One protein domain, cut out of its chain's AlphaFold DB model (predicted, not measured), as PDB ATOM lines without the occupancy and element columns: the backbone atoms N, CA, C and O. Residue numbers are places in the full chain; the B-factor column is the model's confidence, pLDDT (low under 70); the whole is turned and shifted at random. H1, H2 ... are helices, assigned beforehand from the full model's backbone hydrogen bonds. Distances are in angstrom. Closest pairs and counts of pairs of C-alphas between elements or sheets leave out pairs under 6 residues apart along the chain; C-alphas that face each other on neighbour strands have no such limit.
ATOM      1  N   TRP A 408     143.512  98.263 133.485       84.00
ATOM      2  CA  TRP A 408     143.547  99.096 132.286       84.00
ATOM      3  C   TRP A 408     144.061 100.509 132.581       84.00
ATOM      4  O   TRP A 408     145.010 100.951 131.936       84.00
ATOM      5  N   ILE A 409     143.503 101.179 133.599       83.25
ATOM      6  CA  ILE A 409     143.915 102.534 134.012       83.25
ATOM      7  C   ILE A 409     145.421 102.595 134.274       83.25
ATOM      8  O   ILE A 409     146.092 103.499 133.789       83.25
ATOM      9  N   GLU A 410     145.972 101.630 135.018       81.44
ATOM     10  CA  GLU A 410     147.409 101.621 135.328       81.44
ATOM     11  C   GLU A 410     148.270 101.517 134.058       81.44
ATOM     12  O   GLU A 410     149.282 102.204 133.941       81.44
ATOM     13  N   SER A 411     147.839 100.707 133.085       77.06
ATOM     14  CA  SER A 411     148.521 100.561 131.793       77.06
ATOM     15  C   SER A 411     148.446 101.830 130.938       77.06
ATOM     16  O   SER A 411     149.409 102.162 130.244       77.06
ATOM     17  N   GLU A 412     147.317 102.537 130.962       77.81
ATOM     18  CA  GLU A 412     147.148 103.797 130.232       77.81
ATOM     19  C   GLU A 412     147.925 104.943 130.887       77.81
ATOM     20  O   GLU A 412     148.612 105.692 130.194       77.81
ATOM     21  N   LEU A 413     147.912 105.044 132.219       77.81
ATOM     22  CA  LEU A 413     148.714 106.026 132.951       77.81
ATOM     23  C   LEU A 413     150.207 105.870 132.652       77.81
ATOM     24  O   LEU A 413     150.879 106.864 132.379       77.81
ATOM     25  N   ASP A 414     150.719 104.637 132.653       75.12
ATOM     26  CA  ASP A 414     152.124 104.371 132.336       75.12
ATOM     27  C   ASP A 414     152.482 104.824 130.901       75.12
ATOM     28  O   ASP A 414     153.578 105.340 130.682       75.12
ATOM     29  N   GLN A 415     151.564 104.697 129.932       75.31
ATOM     30  CA  GLN A 415     151.758 105.210 128.565       75.31
ATOM     31  C   GLN A 415     151.735 106.744 128.514       75.31
ATOM     32  O   GLN A 415     152.639 107.354 127.949       75.31
ATOM     33  N   ARG A 416     150.746 107.392 129.140       73.19
ATOM     34  CA  ARG A 416     150.592 108.858 129.073       73.19
ATOM     35  C   ARG A 416     151.669 109.621 129.839       73.19
ATOM     36  O   ARG A 416     152.052 110.711 129.424       73.19
ATOM     37  N   VAL A 417     152.211 109.044 130.915       60.25
ATOM     38  CA  VAL A 417     153.387 109.601 131.606       60.25
ATOM     39  C   VAL A 417     154.597 109.655 130.669       60.25
ATOM     40  O   VAL A 417     155.362 110.618 130.719       60.25
ATOM     41  N   LEU A 418     154.763 108.669 129.780       62.31
ATOM     42  CA  LEU A 418     155.833 108.701 128.779       62.31
ATOM     43  C   LEU A 418     155.618 109.819 127.751       62.31
ATOM     44  O   LEU A 418     156.593 110.456 127.353       62.31
ATOM     45  N   ASP A 419     154.366 110.116 127.389       71.31
ATOM     46  CA  ASP A 419     154.032 111.169 126.422       71.31
ATOM     47  C   ASP A 419     154.369 112.588 126.933       71.31
ATOM     48  O   ASP A 419     154.572 113.481 126.117       71.31
ATOM     49  N   SER A 420     154.493 112.802 128.256       68.62
ATOM     50  CA  SER A 420     154.954 114.027 128.966       68.62
ATOM     51  C   SER A 420     154.272 115.371 128.633       68.62
ATOM     52  O   SER A 420     154.522 116.364 129.314       68.62
ATOM     53  N   ILE A 421     153.428 115.438 127.604       67.75
ATOM     54  CA  ILE A 421     152.838 116.676 127.068       67.75
ATOM     55  C   ILE A 421     151.401 116.889 127.585       67.75
ATOM     56  O   ILE A 421     150.921 118.019 127.584       67.75
ATOM     57  N   LEU A 422     150.736 115.837 128.075       73.62
ATOM     58  CA  LEU A 422     149.351 115.877 128.568       73.62
ATOM     59  C   LEU A 422     149.258 116.352 130.027       73.62
ATOM     60  O   LEU A 422     150.186 116.125 130.811       73.62
ATOM     61  N   LEU A 423     148.118 116.931 130.424       77.94
ATOM     62  CA  LEU A 423     147.875 117.379 131.809       77.94
ATOM     63  C   LEU A 423     147.975 116.210 132.803       77.94
ATOM     64  O   LEU A 423     148.536 116.349 133.890       77.94
ATOM     65  N   ILE A 424     147.521 115.028 132.378       78.94
ATOM     66  CA  ILE A 424     147.644 113.757 133.108       78.94
ATOM     67  C   ILE A 424     149.095 113.474 133.535       78.94
ATOM     68  O   ILE A 424     149.320 112.980 134.639       78.94
ATOM     69  N   ALA A 425     150.084 113.799 132.695       74.38
ATOM     70  CA  ALA A 425     151.498 113.546 132.980       74.38
ATOM     71  C   ALA A 425     152.113 114.554 133.972       74.38
ATOM     72  O   ALA A 425     153.174 114.292 134.535       74.38
ATOM     73  N   GLN A 426     151.461 115.703 134.180       80.12
ATOM     74  CA  GLN A 426     151.953 116.804 135.018       80.12
ATOM     75  C   GLN A 426     151.409 116.755 136.453       80.12
ATOM     76  O   GLN A 426     151.957 117.405 137.343       80.12
ATOM     77  N   LEU A 427     150.342 115.988 136.689       82.44
ATOM     78  CA  LEU A 427     149.691 115.855 137.991       82.44
ATOM     79  C   LEU A 427     150.177 114.621 138.769       82.44
ATOM     80  O   LEU A 427     150.727 113.680 138.189       82.44
ATOM     81  N   PRO A 428     149.969 114.578 140.100       83.94
ATOM     82  CA  PRO A 428     150.280 113.392 140.885       83.94
ATOM     83  C   PRO A 428     149.503 112.173 140.369       83.94
ATOM     84  O   PRO A 428     148.274 112.154 140.388       83.94
ATOM     85  N   ARG A 429     150.224 111.113 139.974       83.06
ATOM     86  CA  ARG A 429     149.642 109.867 139.426       83.06
ATOM     87  C   ARG A 429     148.474 109.331 140.254       83.06
ATOM     88  O   ARG A 429     147.493 108.857 139.699       83.06
ATOM     89  N   VAL A 430     148.597 109.380 141.580       84.56
ATOM     90  CA  VAL A 430     147.579 108.859 142.503       84.56
ATOM     91  C   VAL A 430     146.271 109.645 142.402       84.56
ATOM     92  O   VAL A 430     145.207 109.038 142.449       84.56
ATOM     93  N   GLU A 431     146.336 110.966 142.233       84.50
ATOM     94  CA  GLU A 431     145.148 111.821 142.119       84.50
ATOM     95  C   GLU A 431     144.413 111.561 140.805       84.50
ATOM     96  O   GLU A 431     143.208 111.322 140.817       84.50
ATOM     97  N   VAL A 432     145.151 111.500 139.691       86.31
ATOM     98  CA  VAL A 432     144.572 111.179 138.378       86.31
ATOM     99  C   VAL A 432     143.965 109.777 138.381       86.31
ATOM    100  O   VAL A 432     142.843 109.590 137.920       86.31
ATOM    101  N   ALA A 433     144.672 108.790 138.944       86.31
ATOM    102  CA  ALA A 433     144.158 107.431 139.061       86.31
ATOM    103  C   ALA A 433     142.865 107.379 139.887       86.31
ATOM    104  O   ALA A 433     141.942 106.669 139.507       86.31
ATOM    105  N   ASN A 434     142.774 108.114 140.999       89.38
ATOM    106  CA  ASN A 434     141.569 108.129 141.830       89.38
ATOM    107  C   ASN A 434     140.374 108.753 141.101       89.38
ATOM    108  O   ASN A 434     139.320 108.124 141.069       89.38
ATOM    109  N   LEU A 435     140.558 109.906 140.448       89.38
ATOM    110  CA  LEU A 435     139.502 110.529 139.645       89.38
ATOM    111  C   LEU A 435     139.012 109.582 138.542       89.38
ATOM    112  O   LEU A 435     137.816 109.357 138.386       89.38
ATOM    113  N   TRP A 436     139.939 108.968 137.807       90.56
ATOM    114  CA  TRP A 436     139.593 108.038 136.732       90.56
ATOM    115  C   TRP A 436     138.782 106.845 137.252       90.56
ATOM    116  O   TRP A 436     137.805 106.421 136.632       90.56
ATOM    117  N   ARG A 437     139.163 106.311 138.418       88.50
ATOM    118  CA  ARG A 437     138.427 105.229 139.083       88.50
ATOM    119  C   ARG A 437     137.014 105.651 139.461       88.50
ATOM    120  O   ARG A 437     136.091 104.882 139.212       88.50
ATOM    121  N   GLU A 438     136.848 106.840 140.033       89.56
ATOM    122  CA  GLU A 438     135.532 107.392 140.376       89.56
ATOM    123  C   GLU A 438     134.656 107.516 139.129       89.56
ATOM    124  O   GLU A 438     133.570 106.941 139.095       89.56
ATOM    125  N   MET A 439     135.178 108.114 138.054       90.81
ATOM    126  CA  MET A 439     134.455 108.251 136.785       90.81
ATOM    127  C   MET A 439     134.033 106.896 136.192       90.81
ATOM    128  O   MET A 439     132.936 106.767 135.650       90.81
ATOM    129  N   ILE A 440     134.881 105.866 136.295       88.25
ATOM    130  CA  ILE A 440     134.543 104.506 135.843       88.25
ATOM    131  C   ILE A 440     133.421 103.900 136.689       88.25
ATOM    132  O   ILE A 440     132.521 103.263 136.140       88.25
ATOM    133  N   LEU A 441     133.466 104.071 138.012       85.69
ATOM    134  CA  LEU A 441     132.431 103.554 138.906       85.69
ATOM    135  C   LEU A 441     131.095 104.273 138.693       85.69
ATOM    136  O   LEU A 441     130.058 103.609 138.664       85.69
ATOM    137  N   GLU A 442     131.118 105.589 138.491       87.56
ATOM    138  CA  GLU A 442     129.935 106.388 138.162       87.56
ATOM    139  C   GLU A 442     129.327 105.962 136.824       87.56
ATOM    140  O   GLU A 442     128.136 105.658 136.760       87.56
ATOM    141  N   ARG A 443     130.147 105.848 135.769       87.19
ATOM    142  CA  ARG A 443     129.689 105.409 134.441       87.19
ATOM    143  C   ARG A 443     129.149 103.975 134.463       87.19
ATOM    144  O   ARG A 443     128.189 103.663 133.763       87.19
ATOM    145  N   GLY A 444     129.725 103.115 135.298       83.75
ATOM    146  CA  GLY A 444     129.258 101.750 135.532       83.75
ATOM    147  C   GLY A 444     128.058 101.633 136.478       83.75
ATOM    148  O   GLY A 444     127.713 100.510 136.839       83.75
ATOM    149  N   ASN A 445     127.441 102.739 136.922       86.44
ATOM    150  CA  ASN A 445     126.343 102.766 137.903       86.44
ATOM    151  C   ASN A 445     126.647 102.010 139.215       86.44
ATOM    152  O   ASN A 445     125.752 101.446 139.845       86.44
ATOM    153  N   GLY A 446     127.916 101.955 139.624       83.19
ATOM    154  CA  GLY A 446     128.362 101.207 140.802       83.19
ATOM    155  C   GLY A 446     128.321  99.679 140.655       83.19
ATOM    156  O   GLY A 446     128.593  98.979 141.632       83.19
ATOM    157  N   CYS A 447     128.012  99.148 139.466       87.75
ATOM    158  CA  CYS A 447     128.002  97.711 139.208       87.75
ATOM    159  C   CYS A 447     129.405  97.100 139.310       87.75
ATOM    160  O   CYS A 447     130.433  97.724 138.987       87.75
ATOM    161  N   GLN A 448     129.441  95.828 139.709       91.12
ATOM    162  CA  GLN A 448     130.664  95.040 139.622       91.12
ATOM    163  C   GLN A 448     131.043  94.849 138.154       91.12
ATOM    164  O   GLN A 448     130.183  94.762 137.278       91.12
ATOM    165  N   TRP A 449     132.339  94.762 137.854       92.25
ATOM    166  CA  TRP A 449     132.796  94.728 136.461       92.25
ATOM    167  C   TRP A 449     132.228  93.537 135.670       92.25
ATOM    168  O   TRP A 449     132.044  93.639 134.459       92.25
ATOM    169  N   TRP A 450     131.931  92.415 136.338       92.62
ATOM    170  CA  TRP A 450     131.357  91.214 135.720       92.62
ATOM    171  C   TRP A 450     129.848  91.315 135.439       92.62
ATOM    172  O   TRP A 450     129.306  90.447 134.753       92.62
ATOM    173  N   GLU A 451     129.185  92.357 135.944       91.69
ATOM    174  CA  GLU A 451     127.767  92.673 135.709       91.69
ATOM    175  C   GLU A 451     127.581  93.658 134.547       91.69
ATOM    176  O   GLU A 451     126.482  93.803 134.022       91.69
ATOM    177  N   VAL A 452     128.656  94.328 134.121       90.50
ATOM    178  CA  VAL A 452     128.620  95.302 133.029       90.50
ATOM    179  C   VAL A 452     128.481  94.581 131.683       90.50
ATOM    180  O   VAL A 452     129.361  93.824 131.268       90.50
ATOM    181  N   GLU A 453     127.375  94.830 130.979       89.25
ATOM    182  CA  GLU A 453     127.079  94.190 129.687       89.25
ATOM    183  C   GLU A 453     127.564  94.990 128.473       89.25
ATOM    184  O   GLU A 453     127.819  94.410 127.417       89.25
ATOM    185  N   GLU A 454     127.735  96.302 128.626       88.44
ATOM    186  CA  GLU A 454     128.094  97.213 127.539       88.44
ATOM    187  C   GLU A 454     129.499  97.786 127.731       88.44
ATOM    188  O   GLU A 454     129.837  98.294 128.799       88.44
ATOM    189  N   ALA A 455     130.298  97.784 126.660       86.81
ATOM    190  CA  ALA A 455     131.671  98.291 126.689       86.81
ATOM    191  C   ALA A 455     131.760  99.770 127.094       86.81
ATOM    192  O   ALA A 455     132.702 100.163 127.779       86.81
ATOM    193  N   TYR A 456     130.768 100.577 126.705       85.75
ATOM    194  CA  TYR A 456     130.704 101.996 127.060       85.75
ATOM    195  C   TYR A 456     130.690 102.206 128.580       85.75
ATOM    196  O   TYR A 456     131.379 103.086 129.086       85.75
ATOM    197  N   ASN A 457     129.994 101.340 129.321       88.00
ATOM    198  CA  ASN A 457     129.878 101.422 130.780       88.00
ATOM    199  C   ASN A 457     131.082 100.807 131.516       88.00
ATOM    200  O   ASN A 457     131.159 100.851 132.742       88.00
ATOM    201  N   PHE A 458     132.022 100.202 130.784       88.50
ATOM    202  CA  PHE A 458     133.174  99.506 131.353       88.50
ATOM    203  C   PHE A 458     134.416 100.400 131.479       88.50
ATOM    204  O   PHE A 458     135.308 100.101 132.272       88.50
ATOM    205  N   HIS A 459     134.494 101.475 130.694       85.31
ATOM    206  CA  HIS A 459     135.712 102.259 130.524       85.31
ATOM    207  C   HIS A 459     135.429 103.762 130.346       85.31
ATOM    208  O   HIS A 459     134.380 104.177 129.848       85.31
ATOM    209  N   VAL A 460     136.419 104.570 130.727       85.75
ATOM    210  CA  VAL A 460     136.476 106.017 130.497       85.75
ATOM    211  C   VAL A 460     137.773 106.333 129.760       85.75
ATOM    212  O   VAL A 460     138.834 105.884 130.197       85.75
ATOM    213  N   ASP A 461     137.685 107.089 128.665       83.38
ATOM    214  CA  ASP A 461     138.838 107.472 127.849       83.38
ATOM    215  C   ASP A 461     139.738 108.474 128.578       83.38
ATOM    216  O   ASP A 461     139.266 109.319 129.337       83.38
ATOM    217  N   ALA A 462     141.039 108.448 128.275       82.69
ATOM    218  CA  ALA A 462     142.010 109.394 128.839       82.69
ATOM    219  C   ALA A 462     141.617 110.859 128.606       82.69
ATOM    220  O   ALA A 462     141.808 111.706 129.473       82.69
ATOM    221  N   TRP A 463     141.032 111.138 127.443       84.19
ATOM    222  CA  TRP A 463     140.566 112.466 127.061       84.19
ATOM    223  C   TRP A 463     139.413 112.973 127.937       84.19
ATOM    224  O   TRP A 463     139.385 114.147 128.296       84.19
ATOM    225  N   ASP A 464     138.478 112.096 128.316       87.00
ATOM    226  CA  ASP A 464     137.382 112.459 129.222       87.00
ATOM    227  C   ASP A 464     137.927 112.815 130.613       87.00
ATOM    228  O   ASP A 464     137.448 113.752 131.251       87.00
ATOM    229  N   VAL A 465     138.962 112.102 131.068       87.19
ATOM    230  CA  VAL A 465     139.626 112.384 132.350       87.19
ATOM    231  C   VAL A 465     140.417 113.682 132.299       87.19
ATOM    232  O   VAL A 465     140.363 114.467 133.240       87.19
ATOM    233  N   GLU A 466     141.128 113.939 131.202       86.38
ATOM    234  CA  GLU A 466     141.837 115.203 130.997       86.38
ATOM    235  C   GLU A 466     140.873 116.395 131.030       86.38
ATOM    236  O   GLU A 466     141.116 117.346 131.770       86.38
ATOM    237  N   LYS A 467     139.723 116.297 130.354       87.50
ATOM    238  CA  LYS A 467     138.662 117.314 130.434       87.50
ATOM    239  C   LYS A 467     138.137 117.522 131.850       87.50
ATOM    240  O   LYS A 467     138.017 118.662 132.287       87.50
ATOM    241  N   ALA A 468     137.858 116.446 132.584       87.06
ATOM    242  CA  ALA A 468     137.392 116.553 133.967       87.06
ATOM    243  C   ALA A 468     138.437 117.232 134.877       87.06
ATOM    244  O   ALA A 468     138.088 117.996 135.778       87.06
ATOM    245  N   LEU A 469     139.729 116.997 134.626       86.12
ATOM    246  CA  LEU A 469     140.821 117.677 135.326       86.12
ATOM    247  C   LEU A 469     140.902 119.168 134.969       86.12
ATOM    248  O   LEU A 469     141.148 119.980 135.861       86.12
ATOM    249  N   GLU A 470     140.694 119.529 133.701       85.00
ATOM    250  CA  GLU A 470     140.633 120.924 133.245       85.00
ATOM    251  C   GLU A 470     139.448 121.672 133.874       85.00
ATOM    252  O   GLU A 470     139.624 122.762 134.423       85.00
ATOM    253  N   GLU A 471     138.260 121.065 133.870       82.00
ATOM    254  CA  GLU A 471     137.045 121.614 134.487       82.00
ATOM    255  C   GLU A 471     137.212 121.769 136.009       82.00
ATOM    256  O   GLU A 471     137.008 122.855 136.554       82.00
ATOM    257  N   GLY A 472     137.721 120.742 136.699       73.69
ATOM    258  CA  GLY A 472     137.999 120.804 138.138       73.69
ATOM    259  C   GLY A 472     139.171 121.723 138.529       73.69
ATOM    260  O   GLY A 472     139.321 122.087 139.701       73.69
ATOM    261  N   ALA A 473     140.041 122.102 137.587       59.88
ATOM    262  CA  ALA A 473     141.033 123.156 137.792       59.88
ATOM    263  C   ALA A 473     140.385 124.544 137.682       59.88
ATOM    264  O   ALA A 473     140.667 125.406 138.515       59.88
ATOM    265  N   LEU A 474     139.488 124.744 136.710       55.94
ATOM    266  CA  LEU A 474     138.725 125.983 136.537       55.94
ATOM    267  C   LEU A 474     137.835 126.287 137.754       55.94
ATOM    268  O   LEU A 474     137.827 127.432 138.212       55.94
ATOM    269  N   ASP A 475     137.193 125.276 138.344       55.47
ATOM    270  CA  ASP A 475     136.394 125.436 139.570       55.47
ATOM    271  C   ASP A 475     137.255 125.839 140.783       55.47
ATOM    272  O   ASP A 475     136.890 126.733 141.548       55.47
ATOM    273  N   ARG A 476     138.467 125.278 140.917       50.47
ATOM    274  CA  ARG A 476     139.425 125.677 141.968       50.47
ATOM    275  C   ARG A 476     139.931 127.114 141.811       50.47
ATOM    276  O   ARG A 476     140.221 127.764 142.814       50.47
ATOM    277  N   PHE A 477     140.042 127.625 140.584       40.50
ATOM    278  CA  PHE A 477     140.372 129.035 140.341       40.50
ATOM    279  C   PHE A 477     139.179 129.969 140.590       40.50
ATOM    280  O   PHE A 477     139.388 131.098 141.040       40.50
ATOM    281  N   ALA A 478     137.946 129.514 140.358       44.47
ATOM    282  CA  ALA A 478     136.738 130.272 140.677       44.47
ATOM    283  C   ALA A 478     136.534 130.427 142.199       44.47
ATOM    284  O   ALA A 478     136.244 131.533 142.654       44.47
ATOM    285  N   ASP A 479     136.800 129.377 142.984       41.19
ATOM    286  CA  ASP A 479     136.712 129.404 144.458       41.19
ATOM    287  C   ASP A 479     137.815 130.240 145.138       41.19
ATOM    288  O   ASP A 479     137.645 130.691 146.267       41.19
ATOM    289  N   LEU A 480     138.942 130.483 144.458       42.69
ATOM    290  CA  LEU A 480     140.017 131.375 144.926       42.69
ATOM    291  C   LEU A 480     139.831 132.840 144.488       42.69
ATOM    292  O   LEU A 480     140.635 133.699 144.854       42.69
ATOM    293  N   SER A 481     138.805 133.117 143.678       41.78
ATOM    294  CA  SER A 481     138.477 134.448 143.144       41.78
ATOM    295  C   SER A 481     137.307 135.127 143.877       41.78
ATOM    296  O   SER A 481     136.881 136.214 143.473       41.78
ATOM    297  N   LEU A 482     136.803 134.498 144.943       39.25
ATOM    298  CA  LEU A 482     135.841 135.019 145.924       39.25
ATOM    299  C   LEU A 482     136.550 135.269 147.261       39.25
ATOM    300  O   LEU A 482     136.110 136.202 147.975       39.25
TER     301      LEU A 482
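Overview. This is residues 408 to 482 of the 482 residues of an uncharacterized protein of Gibberella zeae (UniProt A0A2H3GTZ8). The longest helix, H5, starts beside the middle of H3 nearly at a right angle to it and runs outward, so that residues 471 to 482 stick out as a free arm; the first part of H1 packs on H3, and the short H2 joins H1 to H3. At the far end of H3 the chain makes a long loop, residues 444 to 454, and comes back through the short H4, which packs on that end of H3. The printed part has 75 residues with five named helices, H1 to H5 in order along the chain, and no named strand; the class is all helix. The whole is flat, 43 by 32 by 17 A, and only just loose, close to compact, with a radius of gyration of the C-alphas of 13.9 A.

Arrangement. H5, residues 462 to 479, touches H3, residues 429 to 443, with residue 465 alone; the closest C-alphas, those of Val 465 and Trp 436, are 6.2 A apart. Their lines are about perpendicular, at 75 degrees. H3 is the hub, touching three other helices. H1, residues 408 to 419, touches H3 with residues 409 to 413 alone, closest at the C-alphas of Ile 409 and Ala 433, 7.0 A; they run opposite ways at a steep tilt of 44 degrees. H4, residues 455 to 458, touches residues 440 to 443 of H3, closest at the C-alphas of Asn 457 and Arg 443, 5.4 A. H2, residues 423 to 426, touches H1, with the C-alphas of Ala 425 and Val 417 4.6 A apart. H2 and H5 only just touch, with 3 pairs of C-alphas within 8 A, the closest being Ile 424 and Glu 466 at 6.3 A. H1 and H5 are close but not clearly touching, 7.7 A between the C-alphas of Glu 412 and Ala 462. H4 is apart from H1, H2 and H5. Every O i to N i+4 pair is within hydrogen-bond range in H3, 7 of 8 in H1 and 13 of 14 in H5; H2 and H4 are too short for such a pair.

Along the chain. H5 is 25.9 A from first to last C-alpha, H3 21.0 A, H1 17.0 A, H2 5.2 A and H4 5.0 A. H1 begins at C-alpha 408, (143.547, 99.096, 132.286). H3 begins at C-alpha 429, (149.642, 109.867, 139.426). H5 ends at C-alpha 479, (136.712, 129.404, 144.458).

Size, cuts and confidence. The two C-alphas farthest apart, those of Trp 450 and Leu 482, are 45.2 A apart. Residue 482 is the chain's last, and the printed part has no cut. The link from H3 to H4 is long, with 11 residues; the others are tight. The mean pLDDT of the printed part is 78.4; residues 417 to 418, 420 to 421 and 473 to 482 are under 70.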